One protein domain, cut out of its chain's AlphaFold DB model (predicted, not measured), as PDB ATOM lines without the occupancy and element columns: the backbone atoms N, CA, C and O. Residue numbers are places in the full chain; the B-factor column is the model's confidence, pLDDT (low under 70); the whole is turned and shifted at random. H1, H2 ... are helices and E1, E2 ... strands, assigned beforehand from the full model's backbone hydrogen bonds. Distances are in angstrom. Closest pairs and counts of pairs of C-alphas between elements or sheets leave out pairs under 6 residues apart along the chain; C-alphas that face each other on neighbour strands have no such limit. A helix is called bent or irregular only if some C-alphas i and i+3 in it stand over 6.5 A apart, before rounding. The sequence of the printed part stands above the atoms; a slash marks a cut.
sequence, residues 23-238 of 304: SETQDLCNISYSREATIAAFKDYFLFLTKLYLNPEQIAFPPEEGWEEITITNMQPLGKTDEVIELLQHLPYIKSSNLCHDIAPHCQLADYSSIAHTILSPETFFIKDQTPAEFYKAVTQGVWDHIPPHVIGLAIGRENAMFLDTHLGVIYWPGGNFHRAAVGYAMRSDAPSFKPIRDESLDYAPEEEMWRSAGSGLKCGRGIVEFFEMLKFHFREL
ATOM      1  N   SER A  23     -17.699 -44.173 -34.399       83.50
ATOM      2  CA  SER A  23     -17.975 -44.903 -35.649       83.50
ATOM      3  C   SER A  23     -18.099 -44.019 -36.895       83.50
ATOM      4  O   SER A  23     -18.001 -44.534 -38.004       83.50
ATOM      5  N   GLU A  24     -18.330 -42.716 -36.728       85.94
ATOM      6  CA  GLU A  24     -18.477 -41.745 -37.824       85.94
ATOM      7  C   GLU A  24     -17.168 -41.010 -38.149       85.94
ATOM      8  O   GLU A  24     -17.099 -40.267 -39.127       85.94
ATOM      9  N   THR A  25     -16.123 -41.231 -37.349       86.94
ATOM     10  CA  THR A  25     -14.777 -40.691 -37.584       86.94
ATOM     11  C   THR A  25     -14.065 -41.410 -38.738       86.94
ATOM     12  O   THR A  25     -14.438 -42.513 -39.138       86.94
ATOM     13  N   GLN A  26     -13.023 -40.795 -39.293       86.94
ATOM     14  CA  GLN A  26     -12.259 -41.312 -40.424       86.94
ATOM     15  C   GLN A  26     -11.253 -42.399 -40.020       86.94
ATOM     16  O   GLN A  26     -11.277 -43.494 -40.585       86.94
ATOM     17  N   ASP A  27     -10.334 -42.090 -39.103       88.00
ATOM     18  CA  ASP A  27      -9.236 -42.988 -38.736       88.00
ATOM     19  C   ASP A  27      -9.557 -43.741 -37.438       88.00
ATOM     20  O   ASP A  27      -9.338 -44.951 -37.364       88.00
ATOM     21  N   LEU A  28     -10.115 -43.052 -36.435       89.62
ATOM     22  CA  LEU A  28     -10.425 -43.611 -35.112       89.62
ATOM     23  C   LEU A  28     -11.414 -44.783 -35.167       89.62
ATOM     24  O   LEU A  28     -11.282 -45.707 -34.370       89.62
ATOM     25  N   CYS A  29     -12.343 -44.812 -36.127       89.69
ATOM     26  CA  CYS A  29     -13.268 -45.936 -36.307       89.69
ATOM     27  C   CYS A  29     -12.565 -47.268 -36.641       89.69
ATOM     28  O   CYS A  29     -13.155 -48.334 -36.472       89.69
ATOM     29  N   ASN A  30     -11.307 -47.213 -37.095       91.12
ATOM     30  CA  ASN A  30     -10.484 -48.378 -37.421       91.12
ATOM     31  C   ASN A  30      -9.502 -48.753 -36.301       91.12
ATOM     32  O   ASN A  30      -8.722 -49.694 -36.465       91.12
ATOM     33  N   ILE A  31      -9.510 -48.023 -35.183       92.75
ATOM     34  CA  ILE A  31      -8.645 -48.271 -34.031       92.75
ATOM     35  C   ILE A  31      -9.496 -48.853 -32.907       92.75
ATOM     36  O   ILE A  31     -10.589 -48.381 -32.609       92.75
ATOM     37  N   SER A  32      -8.979 -49.896 -32.268       93.25
ATOM     38  CA  SER A  32      -9.602 -50.501 -31.096       93.25
ATOM     39  C   SER A  32      -8.551 -50.778 -30.038       93.25
ATOM     40  O   SER A  32      -7.490 -51.330 -30.343       93.25
ATOM     41  N   TYR A  33      -8.863 -50.455 -28.790       97.50
ATOM     42  CA  TYR A  33      -8.010 -50.810 -27.669       97.50
ATOM     43  C   TYR A  33      -7.988 -52.329 -27.426       97.50
ATOM     44  O   TYR A  33      -9.017 -53.002 -27.446       97.50
ATOM     45  N   SER A  34      -6.794 -52.854 -27.149       98.19
ATOM     46  CA  SER A  34      -6.580 -54.178 -26.561       98.19
ATOM     47  C   SER A  34      -5.498 -54.059 -25.499       98.19
ATOM     48  O   SER A  34      -4.390 -53.574 -25.768       98.19
ATOM     49  N   ARG A  35      -5.809 -54.533 -24.294       98.25
ATOM     50  CA  ARG A  35      -4.874 -54.545 -23.172       98.25
ATOM     51  C   ARG A  35      -3.661 -55.419 -23.480       98.25
ATOM     52  O   ARG A  35      -2.526 -54.992 -23.291       98.25
ATOM     53  N   GLU A  36      -3.883 -56.604 -24.036       98.25
ATOM     54  CA  GLU A  36      -2.840 -57.579 -24.364       98.25
ATOM     55  C   GLU A  36      -1.902 -57.045 -25.449       98.25
ATOM     56  O   GLU A  36      -0.680 -57.138 -25.312       98.25
ATOM     57  N   ALA A  37      -2.457 -56.437 -26.504       98.31
ATOM     58  CA  ALA A  37      -1.661 -55.804 -27.552       98.31
ATOM     59  C   ALA A  37      -0.840 -54.629 -27.001       98.31
ATOM     60  O   ALA A  37       0.321 -54.457 -27.375       98.31
ATOM     61  N   THR A  38      -1.410 -53.864 -26.066       98.69
ATOM     62  CA  THR A  38      -0.715 -52.768 -25.379       98.69
ATOM     63  C   THR A  38       0.457 -53.293 -24.552       98.69
ATOM     64  O   THR A  38       1.588 -52.846 -24.744       98.69
ATOM     65  N   ILE A  39       0.231 -54.293 -23.694       98.56
ATOM     66  CA  ILE A  39       1.282 -54.935 -22.885       98.56
ATOM     67  C   ILE A  39       2.398 -55.479 -23.786       98.56
ATOM     68  O   ILE A  39       3.585 -55.250 -23.528       98.56
ATOM     69  N   ALA A  40       2.031 -56.161 -24.876       98.56
ATOM     70  CA  ALA A  40       2.985 -56.693 -25.841       98.56
ATOM     71  C   ALA A  40       3.815 -55.584 -26.510       98.56
ATOM     72  O   ALA A  40       5.031 -55.739 -26.638       98.56
ATOM     73  N   ALA A  41       3.198 -54.458 -26.880       98.50
ATOM     74  CA  ALA A  41       3.885 -53.333 -27.511       98.50
ATOM     75  C   ALA A  41       4.918 -52.679 -26.578       98.50
ATOM     76  O   ALA A  41       6.061 -52.470 -26.990       98.50
ATOM     77  N   PHE A  42       4.563 -52.435 -25.309       98.44
ATOM     78  CA  PHE A  42       5.505 -51.933 -24.297       98.44
ATOM     79  C   PHE A  42       6.667 -52.906 -24.076       98.44
ATOM     80  O   PHE A  42       7.835 -52.506 -24.096       98.44
ATOM     81  N   LYS A  43       6.361 -54.198 -23.903       98.19
ATOM     82  CA  LYS A  43       7.367 -55.247 -23.702       98.19
ATOM     83  C   LYS A  43       8.343 -55.319 -24.870       98.19
ATOM     84  O   LYS A  43       9.555 -55.304 -24.652       98.19
ATOM     85  N   ASP A  44       7.834 -55.378 -26.096       98.50
ATOM     86  CA  ASP A  44       8.671 -55.458 -27.289       98.50
ATOM     87  C   ASP A  44       9.514 -54.191 -27.480       98.50
ATOM     88  O   ASP A  44      10.699 -54.268 -27.810       98.50
ATOM     89  N   TYR A  45       8.947 -53.016 -27.188       98.25
ATOM     90  CA  TYR A  45       9.687 -51.762 -27.237       98.25
ATOM     91  C   TYR A  45      10.840 -51.714 -26.232       98.25
ATOM     92  O   TYR A  45      11.969 -51.390 -26.596       98.25
ATOM     93  N   PHE A  46      10.613 -52.097 -24.978       97.62
ATOM     94  CA  PHE A  46      11.680 -52.103 -23.980       97.62
ATOM     95  C   PHE A  46      12.766 -53.128 -24.307       97.62
ATOM     96  O   PHE A  46      13.954 -52.817 -24.208       97.62
ATOM     97  N   LEU A  47      12.391 -54.313 -24.796       97.56
ATOM     98  CA  LEU A  47      13.352 -55.298 -25.294       97.56
ATOM     99  C   LEU A  47      14.166 -54.754 -26.475       97.56
ATOM    100  O   LEU A  47      15.382 -54.953 -26.514       97.56
ATOM    101  N   PHE A  48      13.545 -54.012 -27.394       98.12
ATOM    102  CA  PHE A  48      14.255 -53.289 -28.449       98.12
ATOM    103  C   PHE A  48      15.299 -52.315 -27.875       98.12
ATOM    104  O   PHE A  48      16.465 -52.376 -28.271       98.12
ATOM    105  N   LEU A  49      14.935 -51.482 -26.890       97.50
ATOM    106  CA  LEU A  49      15.873 -50.532 -26.274       97.50
ATOM    107  C   LEU A  49      17.068 -51.244 -25.620       97.50
ATOM    108  O   LEU A  49      18.196 -50.757 -25.724       97.50
ATOM    109  N   THR A  50      16.867 -52.418 -25.004       96.81
ATOM    110  CA  THR A  50      17.976 -53.192 -24.402       96.81
ATOM    111  C   THR A  50      18.965 -53.761 -25.403       96.81
ATOM    112  O   THR A  50      20.137 -53.962 -25.070       96.81
ATOM    113  N   LYS A  51      18.501 -54.034 -26.623       97.06
ATOM    114  CA  LYS A  51      19.365 -54.463 -27.722       97.06
ATOM    115  C   LYS A  51      20.141 -53.282 -28.297       97.06
ATOM    116  O   LYS A  51      21.252 -53.485 -28.764       97.06
ATOM    117  N   LEU A  52      19.588 -52.070 -28.220       97.44
ATOM    118  CA  LEU A  52      20.187 -50.862 -28.787       97.44
ATOM    119  C   LEU A  52      21.183 -50.155 -27.850       97.44
ATOM    120  O   LEU A  52      22.311 -49.901 -28.258       97.44
ATOM    121  N   TYR A  53      20.790 -49.799 -26.623       96.81
ATOM    122  CA  TYR A  53      21.651 -49.017 -25.710       96.81
ATOM    123  C   TYR A  53      21.369 -49.243 -24.223       96.81
ATOM    124  O   TYR A  53      22.269 -49.076 -23.395       96.81
ATOM    125  N   LEU A  54      20.131 -49.591 -23.865       95.06
ATOM    126  CA  LEU A  54      19.706 -49.694 -22.476       95.06
ATOM    127  C   LEU A  54      20.301 -50.950 -21.818       95.06
ATOM    128  O   LEU A  54      20.484 -52.000 -22.444       95.06
ATOM    129  N   ASN A  55      20.594 -50.855 -20.522       94.12
ATOM    130  CA  ASN A  55      20.993 -52.013 -19.730       94.12
ATOM    131  C   ASN A  55      19.757 -52.860 -19.378       94.12
ATOM    132  O   ASN A  55      18.835 -52.319 -18.768       94.12
ATOM    133  N   PRO A  56      19.730 -54.173 -19.689       94.12
ATOM    134  CA  PRO A  56      18.572 -55.029 -19.410       94.12
ATOM    135  C   PRO A  56      18.135 -55.037 -17.941       94.12
ATOM    136  O   PRO A  56      16.946 -55.069 -17.652       94.12
ATOM    137  N   GLU A  57      19.087 -54.934 -17.012       93.00
ATOM    138  CA  GLU A  57      18.840 -54.914 -15.561       93.00
ATOM    139  C   GLU A  57      17.990 -53.724 -15.088       93.00
ATOM    140  O   GLU A  57      17.453 -53.742 -13.974       93.00
ATOM    141  N   GLN A  58      17.883 -52.686 -15.922       92.75
ATOM    142  CA  GLN A  58      17.083 -51.497 -15.642       92.75
ATOM    143  C   GLN A  58      15.597 -51.722 -15.904       92.75
ATOM    144  O   GLN A  58      14.796 -50.925 -15.433       92.75
ATOM    145  N   ILE A  59      15.207 -52.787 -16.610       94.56
ATOM    146  CA  ILE A  59      13.795 -53.107 -16.814       94.56
ATOM    147  C   ILE A  59      13.336 -54.074 -15.728       94.56
ATOM    148  O   ILE A  59      13.967 -55.098 -15.463       94.56
ATOM    149  N   ALA A  60      12.218 -53.734 -15.106       95.00
ATOM    150  CA  ALA A  60      11.455 -54.606 -14.241       95.00
ATOM    151  C   ALA A  60      10.268 -55.149 -15.051       95.00
ATOM    152  O   ALA A  60       9.477 -54.378 -15.596       95.00
ATOM    153  N   PHE A  61      10.178 -56.473 -15.173       95.69
ATOM    154  CA  PHE A  61       9.022 -57.133 -15.778       95.69
ATOM    155  C   PHE A  61       8.043 -57.544 -14.679       95.69
ATOM    156  O   PHE A  61       8.508 -58.025 -13.641       95.69
ATOM    157  N   PRO A  62       6.729 -57.378 -14.901       96.12
ATOM    158  CA  PRO A  62       5.731 -57.794 -13.931       96.12
ATOM    159  C   PRO A  62       5.757 -59.320 -13.744       96.12
ATOM    160  O   PRO A  62       6.074 -60.050 -14.694       96.12
ATOM    161  N   PRO A  63       5.391 -59.811 -12.548       95.62
ATOM    162  CA  PRO A  63       4.950 -61.189 -12.350       95.62
ATOM    163  C   PRO A  63       3.775 -61.566 -13.270       95.62
ATOM    164  O   PRO A  63       3.151 -60.701 -13.881       95.62
ATOM    165  N   GLU A  64       3.448 -62.860 -13.349       92.62
ATOM    166  CA  GLU A  64       2.320 -63.352 -14.163       92.62
ATOM    167  C   GLU A  64       0.978 -62.743 -13.729       92.62
ATOM    168  O   GLU A  64       0.211 -62.303 -14.578       92.62
ATOM    169  N   GLU A  65       0.763 -62.621 -12.417       93.62
ATOM    170  CA  GLU A  65      -0.412 -61.975 -11.808       93.62
ATOM    171  C   GLU A  65      -0.292 -60.437 -11.733       93.62
ATOM    172  O   GLU A  65      -1.128 -59.762 -11.129       93.62
ATOM    173  N   GLY A  66       0.777 -59.871 -12.305       96.75
ATOM    174  CA  GLY A  66       1.067 -58.444 -12.273       96.75
ATOM    175  C   GLY A  66       1.736 -57.946 -10.983       96.75
ATOM    176  O   GLY A  66       2.109 -58.717 -10.097       96.75
ATOM    177  N   TRP A  67       1.963 -56.634 -10.904       97.25
ATOM    178  CA  TRP A  67       2.567 -55.970  -9.742       97.25
ATOM    179  C   TRP A  67       1.615 -55.990  -8.537       97.25
ATOM    180  O   TRP A  67       0.498 -55.480  -8.624       97.25
ATOM    181  N   GLU A  68       2.055 -56.534  -7.400       95.81
ATOM    182  CA  GLU A  68       1.223 -56.671  -6.191       95.81
ATOM    183  C   GLU A  68       0.818 -55.311  -5.601       95.81
ATOM    184  O   GLU A  68      -0.267 -55.155  -5.039       95.81
ATOM    185  N   GLU A  69       1.681 -54.305  -5.739       94.50
ATOM    186  CA  GLU A  69       1.435 -52.955  -5.249       94.50
ATOM    187  C   GLU A  69       0.398 -52.188  -6.091       94.50
ATOM    188  O   GLU A  69      -0.294 -51.311  -5.562       94.50
ATOM    189  N   ILE A  70       0.235 -52.540  -7.373       97.31
ATOM    190  CA  ILE A  70      -0.684 -51.874  -8.304       97.31
ATOM    191  C   ILE A  70      -2.033 -52.600  -8.289       97.31
ATOM    192  O   ILE A  70      -2.281 -53.513  -9.065       97.31
ATOM    193  N   THR A  71      -2.939 -52.159  -7.418       97.12
ATOM    194  CA  THR A  71      -4.323 -52.660  -7.366       97.12
ATOM    195  C   THR A  71      -5.320 -51.518  -7.511       97.12
ATOM    196  O   THR A  71      -4.990 -50.366  -7.215       97.12
ATOM    197  N   ILE A  72      -6.559 -51.824  -7.919       96.69
ATOM    198  CA  ILE A  72      -7.651 -50.836  -8.034       96.69
ATOM    199  C   ILE A  72      -7.792 -50.032  -6.734       96.69
ATOM    200  O   ILE A  72      -7.853 -48.804  -6.760       96.69
ATOM    201  N   THR A  73      -7.754 -50.714  -5.587       96.44
ATOM    202  CA  THR A  73      -7.846 -50.086  -4.264       96.44
ATOM    203  C   THR A  73      -6.660 -49.167  -3.978       96.44
ATOM    204  O   THR A  73      -6.859 -48.023  -3.576       96.44
ATOM    205  N   ASN A  74      -5.432 -49.640  -4.205       95.19
ATOM    206  CA  ASN A  74      -4.220 -48.875  -3.891       95.19
ATOM    207  C   ASN A  74      -4.067 -47.645  -4.795       95.19
ATOM    208  O   ASN A  74      -3.563 -46.610  -4.364       95.19
ATOM    209  N   MET A  75      -4.522 -47.754  -6.044       96.00
ATOM    210  CA  MET A  75      -4.369 -46.721  -7.068       96.00
ATOM    211  C   MET A  75      -5.585 -45.795  -7.190       96.00
ATOM    212  O   MET A  75      -5.534 -44.823  -7.947       96.00
ATOM    213  N   GLN A  76      -6.652 -46.037  -6.415       95.25
ATOM    214  CA  GLN A  76      -7.860 -45.207  -6.369       95.25
ATOM    215  C   GLN A  76      -7.566 -43.699  -6.237       95.25
ATOM    216  O   GLN A  76      -8.215 -42.926  -6.953       95.25
ATOM    217  N   PRO A  77      -6.574 -43.241  -5.438       94.69
ATOM    218  CA  PRO A  77      -6.248 -41.817  -5.325       94.69
ATOM    219  C   PRO A  77      -5.849 -41.126  -6.641       94.69
ATOM    220  O   PRO A  77      -5.948 -39.905  -6.741       94.69
ATOM    221  N   LEU A  78      -5.426 -41.868  -7.674       93.25
ATOM    222  CA  LEU A  78      -5.143 -41.295  -8.998       93.25
ATOM    223  C   LEU A  78      -6.424 -40.911  -9.764       93.25
ATOM    224  O   LEU A  78      -6.371 -40.095 -10.693       93.25
ATOM    225  N   GLY A  79      -7.573 -41.471  -9.369       94.75
ATOM    226  CA  GLY A  79      -8.873 -41.235  -9.997       94.75
ATOM    227  C   GLY A  79      -8.950 -41.778 -11.423       94.75
ATOM    228  O   GLY A  79      -9.459 -41.090 -12.308       94.75
ATOM    229  N   LYS A  80      -8.377 -42.962 -11.661       96.50
ATOM    230  CA  LYS A  80      -8.372 -43.646 -12.963       96.50
ATOM    231  C   LYS A  80      -9.340 -44.825 -12.963       96.50
ATOM    232  O   LYS A  80      -9.697 -45.321 -11.900       96.50
ATOM    233  N   THR A  81      -9.789 -45.236 -14.144       98.12
ATOM    234  CA  THR A  81     -10.674 -46.403 -14.298       98.12
ATOM    235  C   THR A  81      -9.950 -47.704 -13.970       98.12
ATOM    236  O   THR A  81      -8.749 -47.802 -14.227       98.12
ATOM    237  N   ASP A  82     -10.695 -48.729 -13.558       98.31
ATOM    238  CA  ASP A  82     -10.187 -50.087 -13.312       98.31
ATOM    239  C   ASP A  82      -9.369 -50.624 -14.496       98.31
ATOM    240  O   ASP A  82      -8.263 -51.107 -14.296       98.31
ATOM    241  N   GLU A  83      -9.826 -50.403 -15.738       98.44
ATOM    242  CA  GLU A  83      -9.098 -50.783 -16.963       98.44
ATOM    243  C   GLU A  83      -7.672 -50.211 -17.025       98.44
ATOM    244  O   GLU A  83      -6.726 -50.908 -17.384       98.44
ATOM    245  N   VAL A  84      -7.500 -48.939 -16.655       98.44
ATOM    246  CA  VAL A  84      -6.181 -48.291 -16.631       98.44
ATOM    247  C   VAL A  84      -5.314 -48.933 -15.554       98.44
ATOM    248  O   VAL A  84      -4.138 -49.184 -15.793       98.44
ATOM    249  N   ILE A  85      -5.876 -49.208 -14.375       98.25
ATOM    250  CA  ILE A  85      -5.115 -49.801 -13.276       98.25
ATOM    251  C   ILE A  85      -4.702 -51.239 -13.603       98.25
ATOM    252  O   ILE A  85      -3.538 -51.583 -13.416       98.25
ATOM    253  N   GLU A  86      -5.607 -52.043 -14.159       98.00
ATOM    254  CA  GLU A  86      -5.322 -53.409 -14.604       98.00
ATOM    255  C   GLU A  86      -4.274 -53.435 -15.728       98.00
ATOM    256  O   GLU A  86      -3.401 -54.305 -15.734       98.00
ATOM    257  N   LEU A  87      -4.287 -52.460 -16.647       98.62
ATOM    258  CA  LEU A  87      -3.209 -52.287 -17.622       98.62
ATOM    259  C   LEU A  87      -1.871 -51.990 -16.929       98.62
ATOM    260  O   LEU A  87      -0.894 -52.701 -17.163       98.62
ATOM    261  N   LEU A  88      -1.815 -50.965 -16.069       98.12
ATOM    262  CA  LEU A  88      -0.590 -50.565 -15.359       98.12
ATOM    263  C   LEU A  88      -0.008 -51.711 -14.520       98.12
ATOM    264  O   LEU A  88       1.212 -51.861 -14.431       98.12
ATOM    265  N   GLN A  89      -0.861 -52.550 -13.940       98.12
ATOM    266  CA  GLN A  89      -0.452 -53.718 -13.166       98.12
ATOM    267  C   GLN A  89       0.375 -54.723 -13.992       98.12
ATOM    268  O   GLN A  89       1.198 -55.443 -13.431       98.12
ATOM    269  N   HIS A  90       0.224 -54.735 -15.318       98.38
ATOM    270  CA  HIS A  90       0.860 -55.705 -16.215       98.38
ATOM    271  C   HIS A  90       1.861 -55.082 -17.200       98.38
ATOM    272  O   HIS A  90       2.363 -55.770 -18.095       98.38
ATOM    273  N   LEU A  91       2.193 -53.796 -17.060       98.12
ATOM    274  CA  LEU A  91       3.241 -53.177 -17.870       98.12
ATOM    275  C   LEU A  91       4.636 -53.426 -17.278       98.12
ATOM    276  O   LEU A  91       4.809 -53.431 -16.057       98.12
ATOM    277  N   PRO A  92       5.667 -53.606 -18.123       97.25
ATOM    278  CA  PRO A  92       7.046 -53.487 -17.678       97.25
ATOM    279  C   PRO A  92       7.388 -52.019 -17.401       97.25
ATOM    280  O   PRO A  92       6.857 -51.118 -18.050       97.25
ATOM    281  N   TYR A  93       8.341 -51.787 -16.499       95.62
ATOM    282  CA  TYR A  93       8.820 -50.449 -16.148       95.62
ATOM    283  C   TYR A  93      10.337 -50.359 -16.233       95.62
ATOM    284  O   TYR A  93      11.051 -51.322 -15.947       95.62
ATOM    285  N   ILE A  94      10.847 -49.188 -16.616       92.38
ATOM    286  CA  ILE A  94      12.254 -48.863 -16.388       92.38
ATOM    287  C   ILE A  94      12.351 -48.369 -14.949       92.38
ATOM    288  O   ILE A  94      11.723 -47.372 -14.604       92.38
ATOM    289  N   LYS A  95      13.126 -49.079 -14.128       87.81
ATOM    290  CA  LYS A  95      13.253 -48.826 -12.691       87.81
ATOM    291  C   LYS A  95      13.608 -47.367 -12.436       87.81
ATOM    292  O   LYS A  95      14.620 -46.869 -12.947       87.81
ATOM    293  N   SER A  96      12.826 -46.723 -11.579       72.38
ATOM    294  CA  SER A  96      13.166 -45.421 -11.017       72.38
ATOM    295  C   SER A  96      14.437 -45.545 -10.182       72.38
ATOM    296  O   SER A  96      14.425 -45.988  -9.038       72.38
ATOM    297  N   SER A  97      15.572 -45.192 -10.779       68.19
ATOM    298  CA  SER A  97      16.845 -45.044 -10.078       68.19
ATOM    299  C   SER A  97      17.166 -43.559  -9.910       68.19
ATOM    300  O   SER A  97      16.550 -42.711 -10.553       68.19
ATOM    301  N   ASN A  98      18.207 -43.227  -9.139       55.28
ATOM    302  CA  ASN A  98      18.732 -41.854  -9.035       55.28
ATOM    303  C   ASN A  98      19.140 -41.235 -10.392       55.28
ATOM    304  O   ASN A  98      19.556 -40.079 -10.457       55.28
ATOM    305  N   LEU A  99      19.105 -42.022 -11.468       60.38
ATOM    306  CA  LEU A  99      19.492 -41.663 -12.817       60.38
ATOM    307  C   LEU A  99      18.330 -41.995 -13.758       60.38
ATOM    308  O   LEU A  99      17.957 -43.160 -13.915       60.38
ATOM    309  N   CYS A 100      17.774 -40.970 -14.394       73.25
ATOM    310  CA  CYS A 100      16.676 -41.142 -15.333       73.25
ATOM    311  C   CYS A 100      17.152 -41.733 -16.671       73.25
ATOM    312  O   CYS A 100      18.259 -41.429 -17.128       73.25
ATOM    313  N   HIS A 101      16.305 -42.559 -17.292       87.06
ATOM    314  CA  HIS A 101      16.550 -43.180 -18.592       87.06
ATOM    315  C   HIS A 101      15.534 -42.669 -19.609       87.06
ATOM    316  O   HIS A 101      14.328 -42.866 -19.453       87.06
ATOM    317  N   ASP A 102      16.037 -42.032 -20.652       90.25
ATOM    318  CA  ASP A 102      15.234 -41.582 -21.772       90.25
ATOM    319  C   ASP A 102      14.783 -42.798 -22.585       90.25
ATOM    320  O   ASP A 102      15.591 -43.686 -22.847       90.25
ATOM    321  N   ILE A 103      13.517 -42.834 -22.992       90.00
ATOM    322  CA  ILE A 103      12.943 -43.808 -23.935       90.00
ATOM    323  C   ILE A 103      12.888 -43.269 -25.365       90.00
ATOM    324  O   ILE A 103      12.737 -44.026 -26.312       90.00
ATOM    325  N   ALA A 104      12.970 -41.956 -25.505       89.56
ATOM    326  CA  ALA A 104      13.023 -41.163 -26.720       89.56
ATOM    327  C   ALA A 104      13.679 -39.827 -26.315       89.56
ATOM    328  O   ALA A 104      13.816 -39.584 -25.112       89.56
ATOM    329  N   PRO A 105      14.105 -38.962 -27.246       86.38
ATOM    330  CA  PRO A 105      14.855 -37.764 -26.886       86.38
ATOM    331  C   PRO A 105      14.161 -36.931 -25.806       86.38
ATOM    332  O   PRO A 105      13.011 -36.523 -25.975       86.38
ATOM    333  N   HIS A 106      14.860 -36.739 -24.685       79.06
ATOM    334  CA  HIS A 106      14.385 -36.032 -23.489       79.06
ATOM    335  C   HIS A 106      13.080 -36.558 -22.867       79.06
ATOM    336  O   HIS A 106      12.478 -35.860 -22.055       79.06
ATOM    337  N   CYS A 107      12.629 -37.762 -23.215       86.00
ATOM    338  CA  CYS A 107      11.357 -38.323 -22.774       86.00
ATOM    339  C   CYS A 107      11.585 -39.524 -21.858       86.00
ATOM    340  O   CYS A 107      12.234 -40.489 -22.249       86.00
ATOM    341  N   GLN A 108      11.014 -39.482 -20.656       87.62
ATOM    342  CA  GLN A 108      11.146 -40.517 -19.630       87.62
ATOM    343  C   GLN A 108       9.761 -41.031 -19.276       87.62
ATOM    344  O   GLN A 108       8.850 -40.221 -19.109       87.62
ATOM    345  N   LEU A 109       9.605 -42.348 -19.146       90.81
ATOM    346  CA  LEU A 109       8.333 -42.936 -18.737       90.81
ATOM    347  C   LEU A 109       8.191 -42.994 -17.217       90.81
ATOM    348  O   LEU A 109       9.174 -43.111 -16.488       90.81
ATOM    349  N   ALA A 110       6.946 -42.923 -16.764       92.25
ATOM    350  CA  ALA A 110       6.567 -43.119 -15.383       92.25
ATOM    351  C   ALA A 110       6.673 -44.595 -14.990       92.25
ATOM    352  O   ALA A 110       6.136 -45.479 -15.657       92.25
ATOM    353  N   ASP A 111       7.355 -44.844 -13.878       94.19
ATOM    354  CA  ASP A 111       7.412 -46.143 -13.220       94.19
ATOM    355  C   ASP A 111       6.248 -46.247 -12.231       94.19
ATOM    356  O   ASP A 111       6.340 -45.814 -11.077       94.19
ATOM    357  N   TYR A 112       5.115 -46.769 -12.700       95.38
ATOM    358  CA  TYR A 112       3.909 -46.837 -11.877       95.38
ATOM    359  C   TYR A 112       4.010 -47.841 -10.723       95.38
ATOM    360  O   TYR A 112       3.287 -47.681  -9.741       95.38
ATOM    361  N   SER A 113       4.943 -48.796 -10.787       94.56
ATOM    362  CA  SER A 113       5.294 -49.673  -9.661       94.56
ATOM    363  C   SER A 113       5.905 -48.850  -8.520       94.56
ATOM    364  O   SER A 113       5.392 -48.839  -7.397       94.56
ATOM    365  N   SER A 114       6.917 -48.030  -8.822       92.38
ATOM    366  CA  SER A 114       7.511 -47.126  -7.827       92.38
ATOM    367  C   SER A 114       6.521 -46.066  -7.321       92.38
ATOM    368  O   SER A 114       6.565 -45.681  -6.146       92.38
ATOM    369  N   ILE A 115       5.627 -45.574  -8.186       93.12
ATOM    370  CA  ILE A 115       4.575 -44.622  -7.798       93.12
ATOM    371  C   ILE A 115       3.607 -45.276  -6.810       93.12
ATOM    372  O   ILE A 115       3.328 -44.681  -5.770       93.12
ATOM    373  N   ALA A 116       3.138 -46.494  -7.093       94.69
ATOM    374  CA  ALA A 116       2.243 -47.236  -6.212       94.69
ATOM    375  C   ALA A 116       2.872 -47.457  -4.830       94.69
ATOM    376  O   ALA A 116       2.246 -47.152  -3.816       94.69
ATOM    377  N   HIS A 117       4.145 -47.861  -4.781       92.88
ATOM    378  CA  HIS A 117       4.879 -47.974  -3.519       92.88
ATOM    379  C   HIS A 117       4.910 -46.643  -2.744       92.88
ATOM    380  O   HIS A 117       4.699 -46.616  -1.535       92.88
ATOM    381  N   THR A 118       5.130 -45.513  -3.426       92.06
ATOM    382  CA  THR A 118       5.148 -44.189  -2.771       92.06
ATOM    383  C   THR A 118       3.762 -43.782  -2.254       92.06
ATOM    384  O   THR A 118       3.656 -43.160  -1.200       92.06
ATOM    385  N   ILE A 119       2.693 -44.129  -2.978       93.19
ATOM    386  CA  ILE A 119       1.307 -43.889  -2.547       93.19
ATOM    387  C   ILE A 119       0.984 -44.697  -1.283       93.19
ATOM    388  O   ILE A 119       0.326 -44.175  -0.386       93.19
ATOM    389  N   LEU A 120       1.467 -45.939  -1.196       92.88
ATOM    390  CA  LEU A 120       1.253 -46.832  -0.052       92.88
ATOM    391  C   LEU A 120       2.102 -46.484   1.178       92.88
ATOM    392  O   LEU A 120       1.703 -46.805   2.296       92.88
ATOM    393  N   SER A 121       3.230 -45.807   0.978       91.56
ATOM    394  CA  SER A 121       4.156 -45.375   2.032       91.56
ATOM    395  C   SER A 121       4.325 -43.849   2.036       91.56
ATOM    396  O   SER A 121       5.428 -43.347   1.784       91.56
ATOM    397  N   PRO A 122       3.256 -43.069   2.291       85.56
ATOM    398  CA  PRO A 122       3.274 -41.609   2.168       85.56
ATOM    399  C   PRO A 122       4.271 -40.922   3.113       85.56
ATOM    400  O   PRO A 122       4.713 -39.813   2.837       85.56
ATOM    401  N   GLU A 123       4.686 -41.571   4.199       86.62
ATOM    402  CA  GLU A 123       5.749 -41.103   5.094       86.62
ATOM    403  C   GLU A 123       7.124 -40.987   4.419       86.62
ATOM    404  O   GLU A 123       7.985 -40.247   4.897       86.62
ATOM    405  N   THR A 124       7.330 -41.694   3.304       82.00
ATOM    406  CA  THR A 124       8.551 -41.611   2.486       82.00
ATOM    407  C   THR A 124       8.523 -40.433   1.509       82.00
ATOM    408  O   THR A 124       9.536 -40.107   0.886       82.00
ATOM    409  N   PHE A 125       7.375 -39.766   1.374       85.56
ATOM    410  CA  PHE A 125       7.179 -38.672   0.440       85.56
ATOM    411  C   PHE A 125       7.644 -37.337   1.036       85.56
ATOM    412  O   PHE A 125       7.247 -36.929   2.126       85.56
ATOM    413  N   PHE A 126       8.511 -36.639   0.305       82.62
ATOM    414  CA  PHE A 126       9.267 -35.494   0.825       82.62
ATOM    415  C   PHE A 126       8.640 -34.125   0.514       82.62
ATOM    416  O   PHE A 126       9.093 -33.109   1.053       82.62
ATOM    417  N   ILE A 127       7.618 -34.063  -0.349       84.50
ATOM    418  CA  ILE A 127       6.937 -32.808  -0.686       84.50
ATOM    419  C   ILE A 127       5.848 -32.536   0.348       84.50
ATOM    420  O   ILE A 127       4.868 -33.267   0.459       84.50
ATOM    421  N   LYS A 128       6.031 -31.455   1.107       78.19
ATOM    422  CA  LYS A 128       5.037 -30.969   2.066       78.19
ATOM    423  C   LYS A 128       3.849 -30.375   1.299       78.19
ATOM    424  O   LYS A 128       4.041 -29.789   0.238       78.19
ATOM    425  N   ASP A 129       2.649 -30.538   1.846       86.62
ATOM    426  CA  ASP A 129       1.388 -29.965   1.338       86.62
ATOM    427  C   ASP A 129       0.794 -30.614   0.070       86.62
ATOM    428  O   ASP A 129      -0.161 -30.082  -0.493       86.62
ATOM    429  N   GLN A 130       1.307 -31.768  -0.370       86.75
ATOM    430  CA  GLN A 130       0.693 -32.581  -1.430       86.75
ATOM    431  C   GLN A 130       0.684 -34.051  -1.033       86.75
ATOM    432  O   GLN A 130       1.631 -34.545  -0.421       86.75
ATOM    433  N   THR A 131      -0.364 -34.775  -1.415       91.44
ATOM    434  CA  THR A 131      -0.325 -36.238  -1.373       91.44
ATOM    435  C   THR A 131       0.559 -36.772  -2.511       91.44
ATOM    436  O   THR A 131       0.657 -36.134  -3.567       91.44
ATOM    437  N   PRO A 132       1.172 -37.964  -2.364       91.94
ATOM    438  CA  PRO A 132       1.919 -38.590  -3.455       91.94
ATOM    439  C   PRO A 132       1.095 -38.710  -4.743       91.94
ATOM    440  O   PRO A 132       1.597 -38.452  -5.834       91.94
ATOM    441  N   ALA A 133      -0.189 -39.055  -4.624       92.06
ATOM    442  CA  ALA A 133      -1.087 -39.208  -5.761       92.06
ATOM    443  C   ALA A 133      -1.322 -37.887  -6.511       92.06
ATOM    444  O   ALA A 133      -1.218 -37.860  -7.738       92.06
ATOM    445  N   GLU A 134      -1.579 -36.785  -5.798       90.81
ATOM    446  CA  GLU A 134      -1.723 -35.452  -6.405       90.81
ATOM    447  C   GLU A 134      -0.440 -35.021  -7.116       90.81
ATOM    448  O   GLU A 134      -0.490 -34.537  -8.250       90.81
ATOM    449  N   PHE A 135       0.714 -35.251  -6.486       90.81
ATOM    450  CA  PHE A 135       2.009 -34.945  -7.081       90.81
ATOM    451  C   PHE A 135       2.249 -35.747  -8.363       90.81
ATOM    452  O   PHE A 135       2.551 -35.166  -9.408       90.81
ATOM    453  N   TYR A 136       2.085 -37.072  -8.316       90.38
ATOM    454  CA  TYR A 136       2.341 -37.921  -9.478       90.38
ATOM    455  C   TYR A 136       1.344 -37.672 -10.609       90.38
ATOM    456  O   TYR A 136       1.725 -37.677 -11.780       90.38
ATOM    457  N   LYS A 137       0.092 -37.350 -10.279       89.31
ATOM    458  CA  LYS A 137      -0.889 -36.880 -11.256       89.31
ATOM    459  C   LYS A 137      -0.435 -35.573 -11.911       89.31
ATOM    460  O   LYS A 137      -0.455 -35.473 -13.134       89.31
ATOM    461  N   ALA A 138       0.059 -34.606 -11.139       87.12
ATOM    462  CA  ALA A 138       0.549 -33.338 -11.679       87.12
ATOM    463  C   ALA A 138       1.795 -33.496 -12.575       87.12
ATOM    464  O   ALA A 138       1.904 -32.829 -13.603       87.12
ATOM    465  N   VAL A 139       2.748 -34.368 -12.228       86.44
ATOM    466  CA  VAL A 139       3.979 -34.535 -13.035       86.44
ATOM    467  C   VAL A 139       3.791 -35.396 -14.284       86.44
ATOM    468  O   VAL A 139       4.576 -35.237 -15.216       86.44
ATOM    469  N   THR A 140       2.782 -36.277 -14.308       88.81
ATOM    470  CA  THR A 140       2.468 -37.135 -15.469       88.81
ATOM    471  C   THR A 140       1.444 -36.512 -16.414       88.81
ATOM    472  O   THR A 140       1.486 -36.754 -17.617       88.81
ATOM    473  N   GLN A 141       0.543 -35.671 -15.900       86.50
ATOM    474  CA  GLN A 141      -0.435 -34.947 -16.717       86.50
ATOM    475  C   GLN A 141       0.026 -33.534 -17.100       86.50
ATOM    476  O   GLN A 141      -0.577 -32.902 -17.960       86.50
ATOM    477  N   GLY A 142       1.099 -33.021 -16.496       78.44
ATOM    478  CA  GLY A 142       1.643 -31.706 -16.817       78.44
ATOM    479  C   GLY A 142       0.694 -30.563 -16.442       78.44
ATOM    480  O   GLY A 142       0.189 -30.504 -15.326       78.44
ATOM    481  N   VAL A 143       0.514 -29.616 -17.365       73.69
ATOM    482  CA  VAL A 143      -0.333 -28.419 -17.181       73.69
ATOM    483  C   VAL A 143      -1.782 -28.630 -17.626       73.69
ATOM    484  O   VAL A 143      -2.542 -27.670 -17.700       73.69
ATOM    485  N   TRP A 144      -2.142 -29.859 -17.992       80.19
ATOM    486  CA  TRP A 144      -3.435 -30.157 -18.585       80.19
ATOM    487  C   TRP A 144      -4.461 -30.510 -17.505       80.19
ATOM    488  O   TRP A 144      -4.276 -31.455 -16.732       80.19
ATOM    489  N   ASP A 145      -5.556 -29.756 -17.488       72.88
ATOM    490  CA  ASP A 145      -6.712 -30.019 -16.635       72.88
ATOM    491  C   ASP A 145      -7.700 -30.980 -17.321       72.88
ATOM    492  O   ASP A 145      -7.650 -31.186 -18.532       72.88
ATOM    493  N   HIS A 146      -8.614 -31.563 -16.539       82.75
ATOM    494  CA  HIS A 146      -9.732 -32.390 -17.029       82.75
ATOM    495  C   HIS A 146      -9.342 -33.634 -17.854       82.75
ATOM    496  O   HIS A 146     -10.117 -34.098 -18.682       82.75
ATOM    497  N   ILE A 147      -8.171 -34.228 -17.595       90.38
ATOM    498  CA  ILE A 147      -7.797 -35.520 -18.193       90.38
ATOM    499  C   ILE A 147      -8.787 -36.614 -17.742       90.38
ATOM    500  O   ILE A 147      -8.867 -36.875 -16.530       90.38
ATOM    501  N   PRO A 148      -9.498 -37.288 -18.668       94.06
ATOM    502  CA  PRO A 148     -10.484 -38.302 -18.316       94.06
ATOM    503  C   PRO A 148      -9.892 -39.474 -17.513       94.06
ATOM    504  O   PRO A 148      -8.710 -39.804 -17.662       94.06
ATOM    505  N   PRO A 149     -10.693 -40.171 -16.684       96.19
ATOM    506  CA  PRO A 149     -10.221 -41.316 -15.900       96.19
ATOM    507  C   PRO A 149      -9.662 -42.490 -16.723       96.19
ATOM    508  O   PRO A 149      -8.851 -43.250 -16.200       96.19
ATOM    509  N   HIS A 150     -10.075 -42.634 -17.987       96.69
ATOM    510  CA  HIS A 150      -9.594 -43.668 -18.916       96.69
ATOM    511  C   HIS A 150      -8.297 -43.269 -19.655       96.69
ATOM    512  O   HIS A 150      -7.794 -44.015 -20.491       96.69
ATOM    513  N   VAL A 151      -7.745 -42.087 -19.357       95.94
ATOM    514  CA  VAL A 151      -6.504 -41.580 -19.949       95.94
ATOM    515  C   VAL A 151      -5.418 -41.509 -18.882       95.94
ATOM    516  O   VAL A 151      -5.629 -40.940 -17.808       95.94
ATOM    517  N   ILE A 152      -4.231 -42.040 -19.167       95.50
ATOM    518  CA  ILE A 152      -3.093 -42.046 -18.241       95.50
ATOM    519  C   ILE A 152      -1.868 -41.350 -18.839       95.50
ATOM    520  O   ILE A 152      -1.555 -41.518 -20.014       95.50
ATOM    521  N   GLY A 153      -1.181 -40.540 -18.030       93.69
ATOM    522  CA  GLY A 153       0.060 -39.878 -18.426       93.69
ATOM    523  C   GLY A 153       1.230 -40.857 -18.383       93.69
ATOM    524  O   GLY A 153       1.604 -41.329 -17.322       93.69
ATOM    525  N   LEU A 154       1.829 -41.175 -19.523       92.94
ATOM    526  CA  LEU A 154       2.913 -42.150 -19.601       92.94
ATOM    527  C   LEU A 154       4.275 -41.577 -19.219       92.94
ATOM    528  O   LEU A 154       5.143 -42.327 -18.790       92.94
ATOM    529  N   ALA A 155       4.486 -40.277 -19.407       88.81
ATOM    530  CA  ALA A 155       5.792 -39.652 -19.258       88.81
ATOM    531  C   ALA A 155       5.886 -38.784 -18.001       88.81
ATOM    532  O   ALA A 155       4.913 -38.154 -17.597       88.81
ATOM    533  N   ILE A 156       7.077 -38.726 -17.398       82.50
ATOM    534  CA  ILE A 156       7.369 -37.833 -16.272       82.50
ATOM    535  C   ILE A 156       8.004 -36.544 -16.790       82.50
ATOM    536  O   ILE A 156       8.941 -36.548 -17.590       82.50
ATOM    537  N   GLY A 157       7.517 -35.426 -16.256       72.31
ATOM    538  CA  GLY A 157       8.054 -34.098 -16.508       72.31
ATOM    539  C   GLY A 157       7.021 -33.230 -17.206       72.31
ATOM    540  O   GLY A 157       6.443 -33.616 -18.218       72.31
ATOM    541  N   ARG A 158       6.817 -32.020 -16.675       58.91
ATOM    542  CA  ARG A 158       5.749 -31.103 -17.115       58.91
ATOM    543  C   ARG A 158       5.796 -30.746 -18.606       58.91
ATOM    544  O   ARG A 158       4.787 -30.315 -19.146       58.91
ATOM    545  N   GLU A 159       6.946 -30.921 -19.254       63.66
ATOM    546  CA  GLU A 159       7.167 -30.606 -20.670       63.66
ATOM    547  C   GLU A 159       7.183 -31.836 -21.589       63.66
ATOM    548  O   GLU A 159       7.459 -31.699 -22.772       63.66
ATOM    549  N   ASN A 160       6.897 -33.036 -21.085       69.25
ATOM    550  CA  ASN A 160       6.992 -34.270 -21.867       69.25
ATOM    551  C   ASN A 160       5.665 -35.021 -21.933       69.25
ATOM    552  O   ASN A 160       5.665 -36.244 -21.993       69.25
ATOM    553  N   ALA A 161       4.541 -34.299 -21.917       81.31
ATOM    554  CA  ALA A 161       3.211 -34.892 -21.867       81.31
ATOM    555  C   ALA A 161       3.020 -35.958 -22.961       81.31
ATOM    556  O   ALA A 161       3.158 -35.683 -24.155       81.31
ATOM    557  N   MET A 162       2.699 -37.172 -22.519       89.19
ATOM    558  CA  MET A 162       2.366 -38.327 -23.343       89.19
ATOM    559  C   MET A 162       1.194 -39.026 -22.672       89.19
ATOM    560  O   MET A 162       1.278 -39.338 -21.488       89.19
ATOM    561  N   PHE A 163       0.114 -39.254 -23.404       93.12
ATOM    562  CA  PHE A 163      -1.141 -39.754 -22.860       93.12
ATOM    563  C   PHE A 163      -1.562 -41.026 -23.571       93.12
ATOM    564  O   PHE A 163      -1.629 -41.034 -24.794       93.12
ATOM    565  N   LEU A 164      -1.867 -42.074 -22.812       96.50
ATOM    566  CA  LEU A 164      -2.475 -43.299 -23.316       96.50
ATOM    567  C   LEU A 164      -3.959 -43.286 -22.979       96.50
ATOM    568  O   LEU A 164      -4.327 -43.190 -21.811       96.50
ATOM    569  N   ASP A 165      -4.784 -43.390 -24.010       97.00
ATOM    570  CA  ASP A 165      -6.235 -43.475 -23.933       97.00
ATOM    571  C   ASP A 165      -6.671 -44.935 -24.123       97.00
ATOM    572  O   ASP A 165      -6.550 -45.486 -25.222       97.00
ATOM    573  N   THR A 166      -7.157 -45.573 -23.052       97.88
ATOM    574  CA  THR A 166      -7.618 -46.973 -23.100       97.88
ATOM    575  C   THR A 166      -9.011 -47.124 -23.704       97.88
ATOM    576  O   THR A 166      -9.409 -48.233 -24.039       97.88
ATOM    577  N   HIS A 167      -9.762 -46.037 -23.878       95.38
ATOM    578  CA  HIS A 167     -11.063 -46.087 -24.535       95.38
ATOM    579  C   HIS A 167     -10.894 -46.112 -26.058       95.38
ATOM    580  O   HIS A 167     -11.542 -46.906 -26.737       95.38
ATOM    581  N   LEU A 168      -9.986 -45.289 -26.591       94.69
ATOM    582  CA  LEU A 168      -9.726 -45.210 -28.033       94.69
ATOM    583  C   LEU A 168      -8.609 -46.144 -28.509       94.69
ATOM    584  O   LEU A 168      -8.545 -46.464 -29.691       94.69
ATOM    585  N   GLY A 169      -7.705 -46.578 -27.626       96.50
ATOM    586  CA  GLY A 169      -6.526 -47.358 -28.015       96.50
ATOM    587  C   GLY A 169      -5.437 -46.506 -28.671       96.50
ATOM    588  O   GLY A 169      -4.739 -46.964 -29.578       96.50
ATOM    589  N   VAL A 170      -5.300 -45.258 -28.217       95.25
ATOM    590  CA  VAL A 170      -4.458 -44.229 -28.840       95.25
ATOM    591  C   VAL A 170      -3.443 -43.683 -27.841       95.25
ATOM    592  O   VAL A 170      -3.769 -43.436 -26.682       95.25
ATOM    593  N   ILE A 171      -2.214 -43.444 -28.303       94.00
ATOM    594  CA  ILE A 171      -1.237 -42.610 -27.602       94.00
ATOM    595  C   ILE A 171      -1.186 -41.236 -28.267       94.00
ATOM    596  O   ILE A 171      -0.928 -41.124 -29.467       94.00
ATOM    597  N   TYR A 172      -1.395 -40.195 -27.467       90.50
ATOM    598  CA  TYR A 172      -1.181 -38.802 -27.837       90.50
ATOM    599  C   TYR A 172       0.163 -38.347 -27.292       90.50
ATOM    600  O   TYR A 172       0.419 -38.440 -26.091       90.50
ATOM    601  N   TRP A 173       1.015 -37.811 -28.161       87.62
ATOM    602  CA  TRP A 173       2.296 -37.240 -27.749       87.62
ATOM    603  C   TRP A 173       2.396 -35.767 -28.156       87.62
ATOM    604  O   TRP A 173       3.131 -35.427 -29.085       87.62
ATOM    605  N   PRO A 174       1.633 -34.873 -27.494       78.81
ATOM    606  CA  PRO A 174       1.663 -33.438 -27.779       78.81
ATOM    607  C   PRO A 174       3.031 -32.802 -27.485       78.81
ATOM    608  O   PRO A 174       3.359 -31.756 -28.047       78.81
ATOM    609  N   GLY A 175       3.838 -33.442 -26.629       69.31
ATOM    610  CA  GLY A 175       5.095 -32.895 -26.130       69.31
ATOM    611  C   GLY A 175       4.873 -31.696 -25.217       69.31
ATOM    612  O   GLY A 175       3.790 -31.491 -24.672       69.31
ATOM    613  N   GLY A 176       5.926 -30.905 -25.038       62.53
ATOM    614  CA  GLY A 176       5.885 -29.663 -24.272       62.53
ATOM    615  C   GLY A 176       5.996 -28.434 -25.155       62.53
ATOM    616  O   GLY A 176       6.519 -28.484 -26.271       62.53
ATOM    617  N   ASN A 177       5.593 -27.293 -24.596       52.00
ATOM    618  CA  ASN A 177       5.656 -25.986 -25.254       52.00
ATOM    619  C   ASN A 177       7.063 -25.617 -25.776       52.00
ATOM    620  O   ASN A 177       7.169 -24.822 -26.710       52.00
ATOM    621  N   PHE A 178       8.132 -26.210 -25.224       44.81
ATOM    622  CA  PHE A 178       9.527 -25.861 -25.525       44.81
ATOM    623  C   PHE A 178      10.333 -26.946 -26.268       44.81
ATOM    624  O   PHE A 178      11.333 -26.615 -26.904       44.81
ATOM    625  N   HIS A 179       9.891 -28.210 -26.278       52.50
ATOM    626  CA  HIS A 179      10.639 -29.346 -26.843       52.50
ATOM    627  C   HIS A 179       9.901 -29.989 -28.029       52.50
ATOM    628  O   HIS A 179       9.502 -31.150 -28.016       52.50
ATOM    629  N   ARG A 180       9.734 -29.211 -29.107       56.06
ATOM    630  CA  ARG A 180       9.070 -29.643 -30.352       56.06
ATOM    631  C   ARG A 180       9.898 -30.591 -31.226       56.06
ATOM    632  O   ARG A 180       9.417 -30.964 -32.286       56.06
ATOM    633  N   ALA A 181      11.137 -30.930 -30.876       54.28
ATOM    634  CA  ALA A 181      12.043 -31.614 -31.802       54.28
ATOM    635  C   ALA A 181      11.745 -33.126 -31.923       54.28
ATOM    636  O   ALA A 181      11.483 -33.585 -33.035       54.28
ATOM    637  N   ALA A 182      11.629 -33.865 -30.812       60.12
ATOM    638  CA  ALA A 182      11.274 -35.289 -30.827       60.12
ATOM    639  C   ALA A 182       9.857 -35.517 -31.378       60.12
ATOM    640  O   ALA A 182       9.650 -36.330 -32.280       60.12
ATOM    641  N   VAL A 183       8.904 -34.703 -30.912       63.75
ATOM    642  CA  VAL A 183       7.539 -34.653 -31.459       63.75
ATOM    643  C   VAL A 183       7.565 -34.209 -32.922       63.75
ATOM    644  O   VAL A 183       6.826 -34.728 -33.745       63.75
ATOM    645  N   GLY A 184       8.471 -33.308 -33.295       64.12
ATOM    646  CA  GLY A 184       8.684 -32.848 -34.664       64.12
ATOM    647  C   GLY A 184       9.076 -33.972 -35.612       64.12
ATOM    648  O   GLY A 184       8.519 -34.043 -36.701       64.12
ATOM    649  N   TYR A 185       9.969 -34.875 -35.202       64.88
ATOM    650  CA  TYR A 185      10.281 -36.081 -35.974       64.88
ATOM    651  C   TYR A 185       9.102 -37.055 -36.009       64.88
ATOM    652  O   TYR A 185       8.768 -37.549 -37.084       64.88
ATOM    653  N   ALA A 186       8.424 -37.261 -34.877       62.66
ATOM    654  CA  ALA A 186       7.224 -38.092 -34.823       62.66
ATOM    655  C   ALA A 186       6.095 -37.554 -35.727       62.66
ATOM    656  O   ALA A 186       5.317 -38.343 -36.255       62.66
ATOM    657  N   MET A 187       6.020 -36.237 -35.951       61.34
ATOM    658  CA  MET A 187       5.037 -35.572 -36.820       61.34
ATOM    659  C   MET A 187       5.464 -35.475 -38.287       61.34
ATOM    660  O   MET A 187       4.620 -35.533 -39.173       61.34
ATOM    661  N   ARG A 188       6.763 -35.291 -38.548       57.78
ATOM    662  CA  ARG A 188       7.358 -35.171 -39.891       57.78
ATOM    663  C   ARG A 188       7.922 -36.491 -40.389       57.78
ATOM    664  O   ARG A 188       8.830 -36.505 -41.217       57.78
ATOM    665  N   SER A 189       7.444 -37.607 -39.853       54.38
ATOM    666  CA  SER A 189       7.724 -38.904 -40.440       54.38
ATOM    667  C   SER A 189       7.062 -38.926 -41.821       54.38
ATOM    668  O   SER A 189       5.928 -39.354 -41.988       54.38
ATOM    669  N   ASP A 190       7.803 -38.468 -42.833       49.53
ATOM    670  CA  ASP A 190       7.456 -38.600 -44.253       49.53
ATOM    671  C   ASP A 190       7.394 -40.084 -44.670       49.53
ATOM    672  O   ASP A 190       6.989 -40.412 -45.785       49.53
ATOM    673  N   ALA A 191       7.779 -40.992 -43.760       58.53
ATOM    674  CA  ALA A 191       7.511 -42.417 -43.814       58.53
ATOM    675  C   ALA A 191       5.991 -42.652 -43.940       58.53
ATOM    676  O   ALA A 191       5.250 -42.461 -42.971       58.53
ATOM    677  N   PRO A 192       5.503 -43.116 -45.108       58.78
ATOM    678  CA  PRO A 192       4.069 -43.225 -45.388       58.78
ATOM    679  C   PRO A 192       3.291 -44.101 -44.397       58.78
ATOM    680  O   PRO A 192       2.071 -43.973 -44.305       58.78
ATOM    681  N   SER A 193       3.998 -44.982 -43.685       70.44
ATOM    682  CA  SER A 193       3.466 -45.992 -42.771       70.44
ATOM    683  C   SER A 193       3.075 -45.463 -41.390       70.44
ATOM    684  O   SER A 193       2.355 -46.154 -40.680       70.44
ATOM    685  N   PHE A 194       3.512 -44.261 -41.001       79.00
ATOM    686  CA  PHE A 194       3.231 -43.707 -39.676       79.00
ATOM    687  C   PHE A 194       2.544 -42.352 -39.813       79.00
ATOM    688  O   PHE A 194       3.058 -41.329 -39.371       79.00
ATOM    689  N   LYS A 195       1.337 -42.302 -40.377       80.44
ATOM    690  CA  LYS A 195       0.543 -41.060 -40.390       80.44
ATOM    691  C   LYS A 195      -0.185 -40.870 -39.057       80.44
ATOM    692  O   LYS A 195      -0.641 -41.865 -38.496       80.44
ATOM    693  N   PRO A 196      -0.210 -39.654 -38.492       85.88
ATOM    694  CA  PRO A 196      -0.998 -39.400 -37.296       85.88
ATOM    695  C   PRO A 196      -2.492 -39.494 -37.623       85.88
ATOM    696  O   PRO A 196      -2.882 -39.330 -38.782       85.88
ATOM    697  N   ILE A 197      -3.301 -39.724 -36.592       88.00
ATOM    698  CA  ILE A 197      -4.765 -39.709 -36.677       88.00
ATOM    699  C   ILE A 197      -5.216 -38.346 -37.205       88.00
ATOM    700  O   ILE A 197      -4.806 -37.301 -36.689       88.00
ATOM    701  N   ARG A 198      -6.031 -38.362 -38.260       86.94
ATOM    702  CA  ARG A 198      -6.486 -37.159 -38.965       86.94
ATOM    703  C   ARG A 198      -7.749 -36.559 -38.371       86.94
ATOM    704  O   ARG A 198      -7.959 -35.365 -38.571       86.94
ATOM    705  N   ASP A 199      -8.530 -37.344 -37.637       87.56
ATOM    706  CA  ASP A 199      -9.744 -36.884 -36.965       87.56
ATOM    707  C   ASP A 199      -9.465 -35.660 -36.086       87.56
ATOM    708  O   ASP A 199      -8.444 -35.593 -35.387       87.56
ATOM    709  N   GLU A 200     -10.334 -34.652 -36.154       86.38
ATOM    710  CA  GLU A 200     -10.257 -33.482 -35.283       86.38
ATOM    711  C   GLU A 200     -10.914 -33.807 -33.944       86.38
ATOM    712  O   GLU A 200     -12.058 -34.247 -33.890       86.38
ATOM    713  N   SER A 201     -10.209 -33.564 -32.836       85.56
ATOM    714  CA  SER A 201     -10.786 -33.758 -31.500       85.56
ATOM    715  C   SER A 201     -12.007 -32.875 -31.258       85.56
ATOM    716  O   SER A 201     -12.882 -33.272 -30.503       85.56
ATOM    717  N   LEU A 202     -12.104 -31.715 -31.921       86.19
ATOM    718  CA  LEU A 202     -13.294 -30.860 -31.859       86.19
ATOM    719  C   LEU A 202     -14.563 -31.571 -32.345       86.19
ATOM    720  O   LEU A 202     -15.641 -31.262 -31.847       86.19
ATOM    721  N   ASP A 203     -14.433 -32.531 -33.263       87.25
ATOM    722  CA  ASP A 203     -15.584 -33.191 -33.877       87.25
ATOM    723  C   ASP A 203     -16.228 -34.234 -32.951       87.25
ATOM    724  O   ASP A 203     -17.419 -34.490 -33.084       87.25
ATOM    725  N   TYR A 204     -15.477 -34.835 -32.016       87.31
ATOM    726  CA  TYR A 204     -15.966 -35.929 -31.151       87.31
ATOM    727  C   TYR A 204     -15.705 -35.737 -29.645       87.31
ATOM    728  O   TYR A 204     -16.337 -36.400 -28.824       87.31
ATOM    729  N   ALA A 205     -14.797 -34.841 -29.258       88.00
ATOM    730  CA  ALA A 205     -14.433 -34.557 -27.868       88.00
ATOM    731  C   ALA A 205     -13.915 -33.105 -27.697       88.00
ATOM    732  O   ALA A 205     -12.748 -32.896 -27.352       88.00
ATOM    733  N   PRO A 206     -14.754 -32.074 -27.933       86.81
ATOM    734  CA  PRO A 206     -14.324 -30.674 -27.941       86.81
ATOM    735  C   PRO A 206     -13.768 -30.198 -26.595       86.81
ATOM    736  O   PRO A 206     -12.825 -29.413 -26.567       86.81
ATOM    737  N   GLU A 207     -14.279 -30.717 -25.476       87.50
ATOM    738  CA  GLU A 207     -13.778 -30.391 -24.131       87.50
ATOM    739  C   GLU A 207     -12.357 -30.930 -23.869       87.50
ATOM    740  O   GLU A 207     -11.663 -30.469 -22.965       87.50
ATOM    741  N   GLU A 208     -11.895 -31.882 -24.683       87.56
ATOM    742  CA  GLU A 208     -10.603 -32.561 -24.546       87.56
ATOM    743  C   GLU A 208      -9.577 -32.109 -25.600       87.56
ATOM    744  O   GLU A 208      -8.436 -32.581 -25.622       87.56
ATOM    745  N   GLU A 209      -9.955 -31.166 -26.468       82.44
ATOM    746  CA  GLU A 209      -9.131 -30.696 -27.583       82.44
ATOM    747  C   GLU A 209      -7.760 -30.191 -27.125       82.44
ATOM    748  O   GLU A 209      -6.734 -30.468 -27.756       82.44
ATOM    749  N   MET A 210      -7.728 -29.495 -25.991       81.44
ATOM    750  CA  MET A 210      -6.532 -28.823 -25.510       81.44
ATOM    751  C   MET A 210      -5.378 -29.800 -25.228       81.44
ATOM    752  O   MET A 210      -4.243 -29.524 -25.607       81.44
ATOM    753  N   TRP A 211      -5.638 -30.971 -24.643       83.94
ATOM    754  CA  TRP A 211      -4.576 -31.948 -24.377       83.94
ATOM    755  C   TRP A 211      -4.400 -32.963 -25.520       83.94
ATOM    756  O   TRP A 211      -3.275 -33.406 -25.757       83.94
ATOM    757  N   ARG A 212      -5.462 -33.278 -26.283       85.50
ATOM    758  CA  ARG A 212      -5.389 -34.178 -27.457       85.50
ATOM    759  C   ARG A 212      -4.659 -33.558 -28.652       85.50
ATOM    760  O   ARG A 212      -4.091 -34.293 -29.454       85.50
ATOM    761  N   SER A 213      -4.644 -32.227 -28.760       75.44
ATOM    762  CA  SER A 213      -4.029 -31.485 -29.874       75.44
ATOM    763  C   SER A 213      -2.976 -30.449 -29.440       75.44
ATOM    764  O   SER A 213      -2.546 -29.602 -30.235       75.44
ATOM    765  N   ALA A 214      -2.570 -30.478 -28.165       69.19
ATOM    766  CA  ALA A 214      -1.738 -29.447 -27.534       69.19
ATOM    767  C   ALA A 214      -2.317 -28.015 -27.651       69.19
ATOM    768  O   ALA A 214      -1.556 -27.049 -27.703       69.19
ATOM    769  N   GLY A 215      -3.642 -27.879 -27.791       63.69
ATOM    770  CA  GLY A 215      -4.344 -26.608 -27.997       63.69
ATOM    771  C   GLY A 215      -3.932 -25.882 -29.280       63.69
ATOM    772  O   GLY A 215      -4.030 -24.660 -29.362       63.69
ATOM    773  N   SER A 216      -3.379 -26.613 -30.252       61.41
ATOM    774  CA  SER A 216      -2.818 -26.046 -31.485       61.41
ATOM    775  C   SER A 216      -3.229 -26.804 -32.748       61.41
ATOM    776  O   SER A 216      -2.659 -26.558 -33.812       61.41
ATOM    777  N   GLY A 217      -4.185 -27.736 -32.644       65.25
ATOM    778  CA  GLY A 217      -4.562 -28.624 -33.750       65.25
ATOM    779  C   GLY A 217      -3.468 -29.636 -34.109       65.25
ATOM    780  O   GLY A 217      -3.433 -30.161 -35.224       65.25
ATOM    781  N   LEU A 218      -2.528 -29.896 -33.192       69.25
ATOM    782  CA  LEU A 218      -1.411 -30.796 -33.437       69.25
ATOM    783  C   LEU A 218      -1.906 -32.233 -33.612       69.25
ATOM    784  O   LEU A 218      -2.442 -32.834 -32.684       69.25
ATOM    785  N   LYS A 219      -1.660 -32.824 -34.783       78.94
ATOM    786  CA  LYS A 219      -1.949 -34.239 -35.037       78.94
ATOM    787  C   LYS A 219      -0.861 -35.117 -34.419       78.94
ATOM    788  O   LYS A 219       0.111 -35.480 -35.080       78.94
ATOM    789  N   CYS A 220      -1.008 -35.414 -33.131       81.31
ATOM    790  CA  CYS A 220      -0.032 -36.168 -32.335       81.31
ATOM    791  C   CYS A 220      -0.542 -37.529 -31.829       81.31
ATOM    792  O   CYS A 220       0.178 -38.209 -31.097       81.31
ATOM    793  N   GLY A 221      -1.765 -37.916 -32.208       88.75
ATOM    794  CA  GLY A 221      -2.383 -39.195 -31.856       88.75
ATOM    795  C   GLY A 221      -2.018 -40.318 -32.825       88.75
ATOM    796  O   GLY A 221      -1.986 -40.110 -34.043       88.75
ATOM    797  N   ARG A 222      -1.751 -41.514 -32.294       91.38
ATOM    798  CA  ARG A 222      -1.498 -42.756 -33.049       91.38
ATOM    799  C   ARG A 222      -2.053 -43.962 -32.297       91.38
ATOM    800  O   ARG A 222      -2.037 -43.951 -31.069       91.38
ATOM    801  N   GLY A 223      -2.459 -45.010 -33.012       94.00
ATOM    802  CA  GLY A 223      -2.725 -46.308 -32.388       94.00
ATOM    803  C   GLY A 223      -1.522 -46.777 -31.560       94.00
ATOM    804  O   GLY A 223      -0.372 -46.478 -31.896       94.00
ATOM    805  N   ILE A 224      -1.779 -47.443 -30.431       96.25
ATOM    806  CA  ILE A 224      -0.740 -47.803 -29.447       96.25
ATOM    807  C   ILE A 224       0.404 -48.610 -30.082       96.25
ATOM    808  O   ILE A 224       1.577 -48.320 -29.839       96.25
ATOM    809  N   VAL A 225       0.088 -49.614 -30.905       95.62
ATOM    810  CA  VAL A 225       1.102 -50.482 -31.526       95.62
ATOM    811  C   VAL A 225       1.918 -49.696 -32.556       95.62
ATOM    812  O   VAL A 225       3.151 -49.733 -32.540       95.62
ATOM    813  N   GLU A 226       1.244 -48.922 -33.407       92.81
ATOM    814  CA  GLU A 226       1.874 -48.076 -34.420       92.81
ATOM    815  C   GLU A 226       2.767 -47.001 -33.797       92.81
ATOM    816  O   GLU A 226       3.810 -46.662 -34.358       92.81
ATOM    817  N   PHE A 227       2.390 -46.471 -32.629       93.00
ATOM    818  CA  PHE A 227       3.191 -45.501 -31.891       93.00
ATOM    819  C   PHE A 227       4.568 -46.071 -31.528       93.00
ATOM    820  O   PHE A 227       5.590 -45.443 -31.809       93.00
ATOM    821  N   PHE A 228       4.625 -47.279 -30.961       95.25
ATOM    822  CA  PHE A 228       5.901 -47.901 -30.603       95.25
ATOM    823  C   PHE A 228       6.720 -48.332 -31.826       95.25
ATOM    824  O   PHE A 228       7.947 -48.224 -31.797       95.25
ATOM    825  N   GLU A 229       6.085 -48.762 -32.920       94.12
ATOM    826  CA  GLU A 229       6.806 -49.018 -34.177       94.12
ATOM    827  C   GLU A 229       7.408 -47.745 -34.777       94.12
ATOM    828  O   GLU A 229       8.547 -47.770 -35.251       94.12
ATOM    829  N   MET A 230       6.699 -46.617 -34.683       92.38
ATOM    830  CA  MET A 230       7.221 -45.307 -35.071       92.38
ATOM    831  C   MET A 230       8.464 -44.943 -34.247       92.38
ATOM    832  O   MET A 230       9.486 -44.565 -34.822       92.38
ATOM    833  N   LEU A 231       8.446 -45.136 -32.923       92.50
ATOM    834  CA  LEU A 231       9.631 -44.891 -32.090       92.50
ATOM    835  C   LEU A 231      10.825 -45.761 -32.520       92.50
ATOM    836  O   LEU A 231      11.927 -45.245 -32.721       92.50
ATOM    837  N   LYS A 232      10.615 -47.070 -32.728       94.62
ATOM    838  CA  LYS A 232      11.671 -47.983 -33.210       94.62
ATOM    839  C   LYS A 232      12.211 -47.554 -34.569       94.62
ATOM    840  O   LYS A 232      13.419 -47.614 -34.784       94.62
ATOM    841  N   PHE A 233      11.340 -47.117 -35.479       92.44
ATOM    842  CA  PHE A 233      11.742 -46.587 -36.779       92.44
ATOM    843  C   PHE A 233      12.701 -45.399 -36.628       92.44
ATOM    844  O   PHE A 233      13.772 -45.408 -37.228       92.44
ATOM    845  N   HIS A 234      12.396 -44.427 -35.765       90.88
ATOM    846  CA  HIS A 234      13.289 -43.284 -35.549       90.88
ATOM    847  C   HIS A 234      14.648 -43.665 -34.949       90.88
ATOM    848  O   HIS A 234      15.644 -43.014 -35.266       90.88
ATOM    849  N   PHE A 235      14.734 -44.725 -34.144       94.06
ATOM    850  CA  PHE A 235      16.026 -45.268 -33.715       94.06
ATOM    851  C   PHE A 235      16.772 -45.987 -34.846       94.06
ATOM    852  O   PHE A 235      17.976 -45.794 -35.005       94.06
ATOM    853  N   ARG A 236      16.079 -46.801 -35.657       94.12
ATOM    854  CA  ARG A 236      16.683 -47.508 -36.807       94.12
ATOM    855  C   ARG A 236      17.293 -46.524 -37.803       94.12
ATOM    856  O   ARG A 236      18.439 -46.703 -38.200       94.12
ATOM    857  N   GLU A 237      16.580 -45.440 -38.086       91.25
ATOM    858  CA  GLU A 237      17.031 -44.366 -38.975       91.25
ATOM    859  C   GLU A 237      18.002 -43.375 -38.314       91.25
ATOM    860  O   GLU A 237      18.431 -42.415 -38.952       91.25
ATOM    861  N   LEU A 238      18.357 -43.572 -37.036       92.44
ATOM    862  CA  LEU A 238      19.234 -42.676 -36.272       92.44
ATOM    863  C   LEU A 238      18.723 -41.217 -36.219       92.44
ATOM    864  O   LEU A 238      19.484 -40.259 -36.049       92.44
TER     865      LEU A 238
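What this domain is: This is residues 23 to 238 of the 304 residues of an uncharacterized protein of Cercospora berteroae (UniProt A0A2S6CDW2). A small twisted sheet of four very short strands sits in the middle, with H3, H4 and H5 gathered round H2 beyond its E1 edge. From the opposite edge E4 leads straight into H9, beside which the long helix H1 packs nearly parallel, while H7 and H8 form a small pair that meets the sheet only where the end of H8, residues 211 to 212, grazes it, and long loops join many of the parts. The printed part has 216 residues, with nine named helices and four named strands in the order H1 H2 H3 H4 H5 E1 E2 E3 H6 H7 H8 E4 H9; the sheet order is E1 E2 E3 E4, antiparallel throughout. The class is mixed, helices and strands, with under half of the residues in named elements. The whole is compact, with a radius of gyration of the C-alphas of 16.7 A and spans of 48 by 40 by 34 A.

How they stand to each other: E1, residues 151 to 153, E2, residues 163 to 165, and E3, residues 170 to 172, form a meander, each strand the antiparallel neighbour of the one before; E1 and E2 are a hairpin, as are E2 and E3. N 152 and O 164 are 2.9 A apart, and N 163 and O 172 are 2.8 A apart, both within hydrogen-bond range. E4, residues 221 to 223, is the antiparallel neighbour of E3, with N 171 and O 222 at 2.8 A. H9, residues 224 to 236, is on the sheet over E4, at a height of 11.2 A, and only just stands up from it, rising 42 degrees. H1, residues 35 to 52, touches H9 at a shallow tilt of 10 degrees, the same way; their closest C-alphas, of Ala 41 and Val 225, are 5.7 A apart. H6, residues 180 to 187, only just touches residues 230 to 234 of H9, with 3 pairs of C-alphas within 8 A, the closest those of Ala 186 and Met 230, 7.2 A. H5, residues 132 to 141, only grazes the sheet; it forms a helical hairpin with H4, residues 112 to 120, at a shallow tilt of 29 degrees, with the C-alphas of Ile 119 and Pro 132 closest at 5.4 A. H2, residues 72 to 78, touches H4 about perpendicular at 89 degrees, the C-alphas of Met 75 and Ala 116 closest at 6.7 A. H3, residues 82 to 89, touches H2 and only grazes the sheet; its closest C-alphas with H2 are Asp 82 and Ile 72, 5.9 A. H8, residues 206 to 212, only grazes the sheet and touches H7, residues 201 to 204, with the C-alphas of Ser 201 and Glu 209 closest at 5.2 A. Every O i to N i+4 pair is within hydrogen-bond range in H1, H3, H4, H5, H6 and H9; H2 has 1 of 3, with 2 of 4 O i to N i+3 pairs, H8 has 1 of 3, with 3 of 4, and H7 is too short for an i+4 pair.

Where its parts are: H1 begins at C-alpha 35, (-4.874, -54.545, -23.172), and is 25.9 A long. H9 is 18.9 A long and ends at C-alpha 236, (16.683, -47.508, -36.807). H5 is 14.0 A and H4 12.1 A long. H2 and H8 are irregular: C-alphas 74 and 77, and C-alphas 207 and 210, are each 7.5 A apart.

The domain as a whole: The C-alphas farthest apart, of Glu 123 and Pro 192, are 50.6 A apart. The printed part has no cut. The long links are H1 to H2, H3 to H4, H4 to H5 and H6 to H7. The mean pLDDT of the printed part is 87.0; residues 97 to 99, 158 to 160, 175 to 192 and 214 to 218 are under 70.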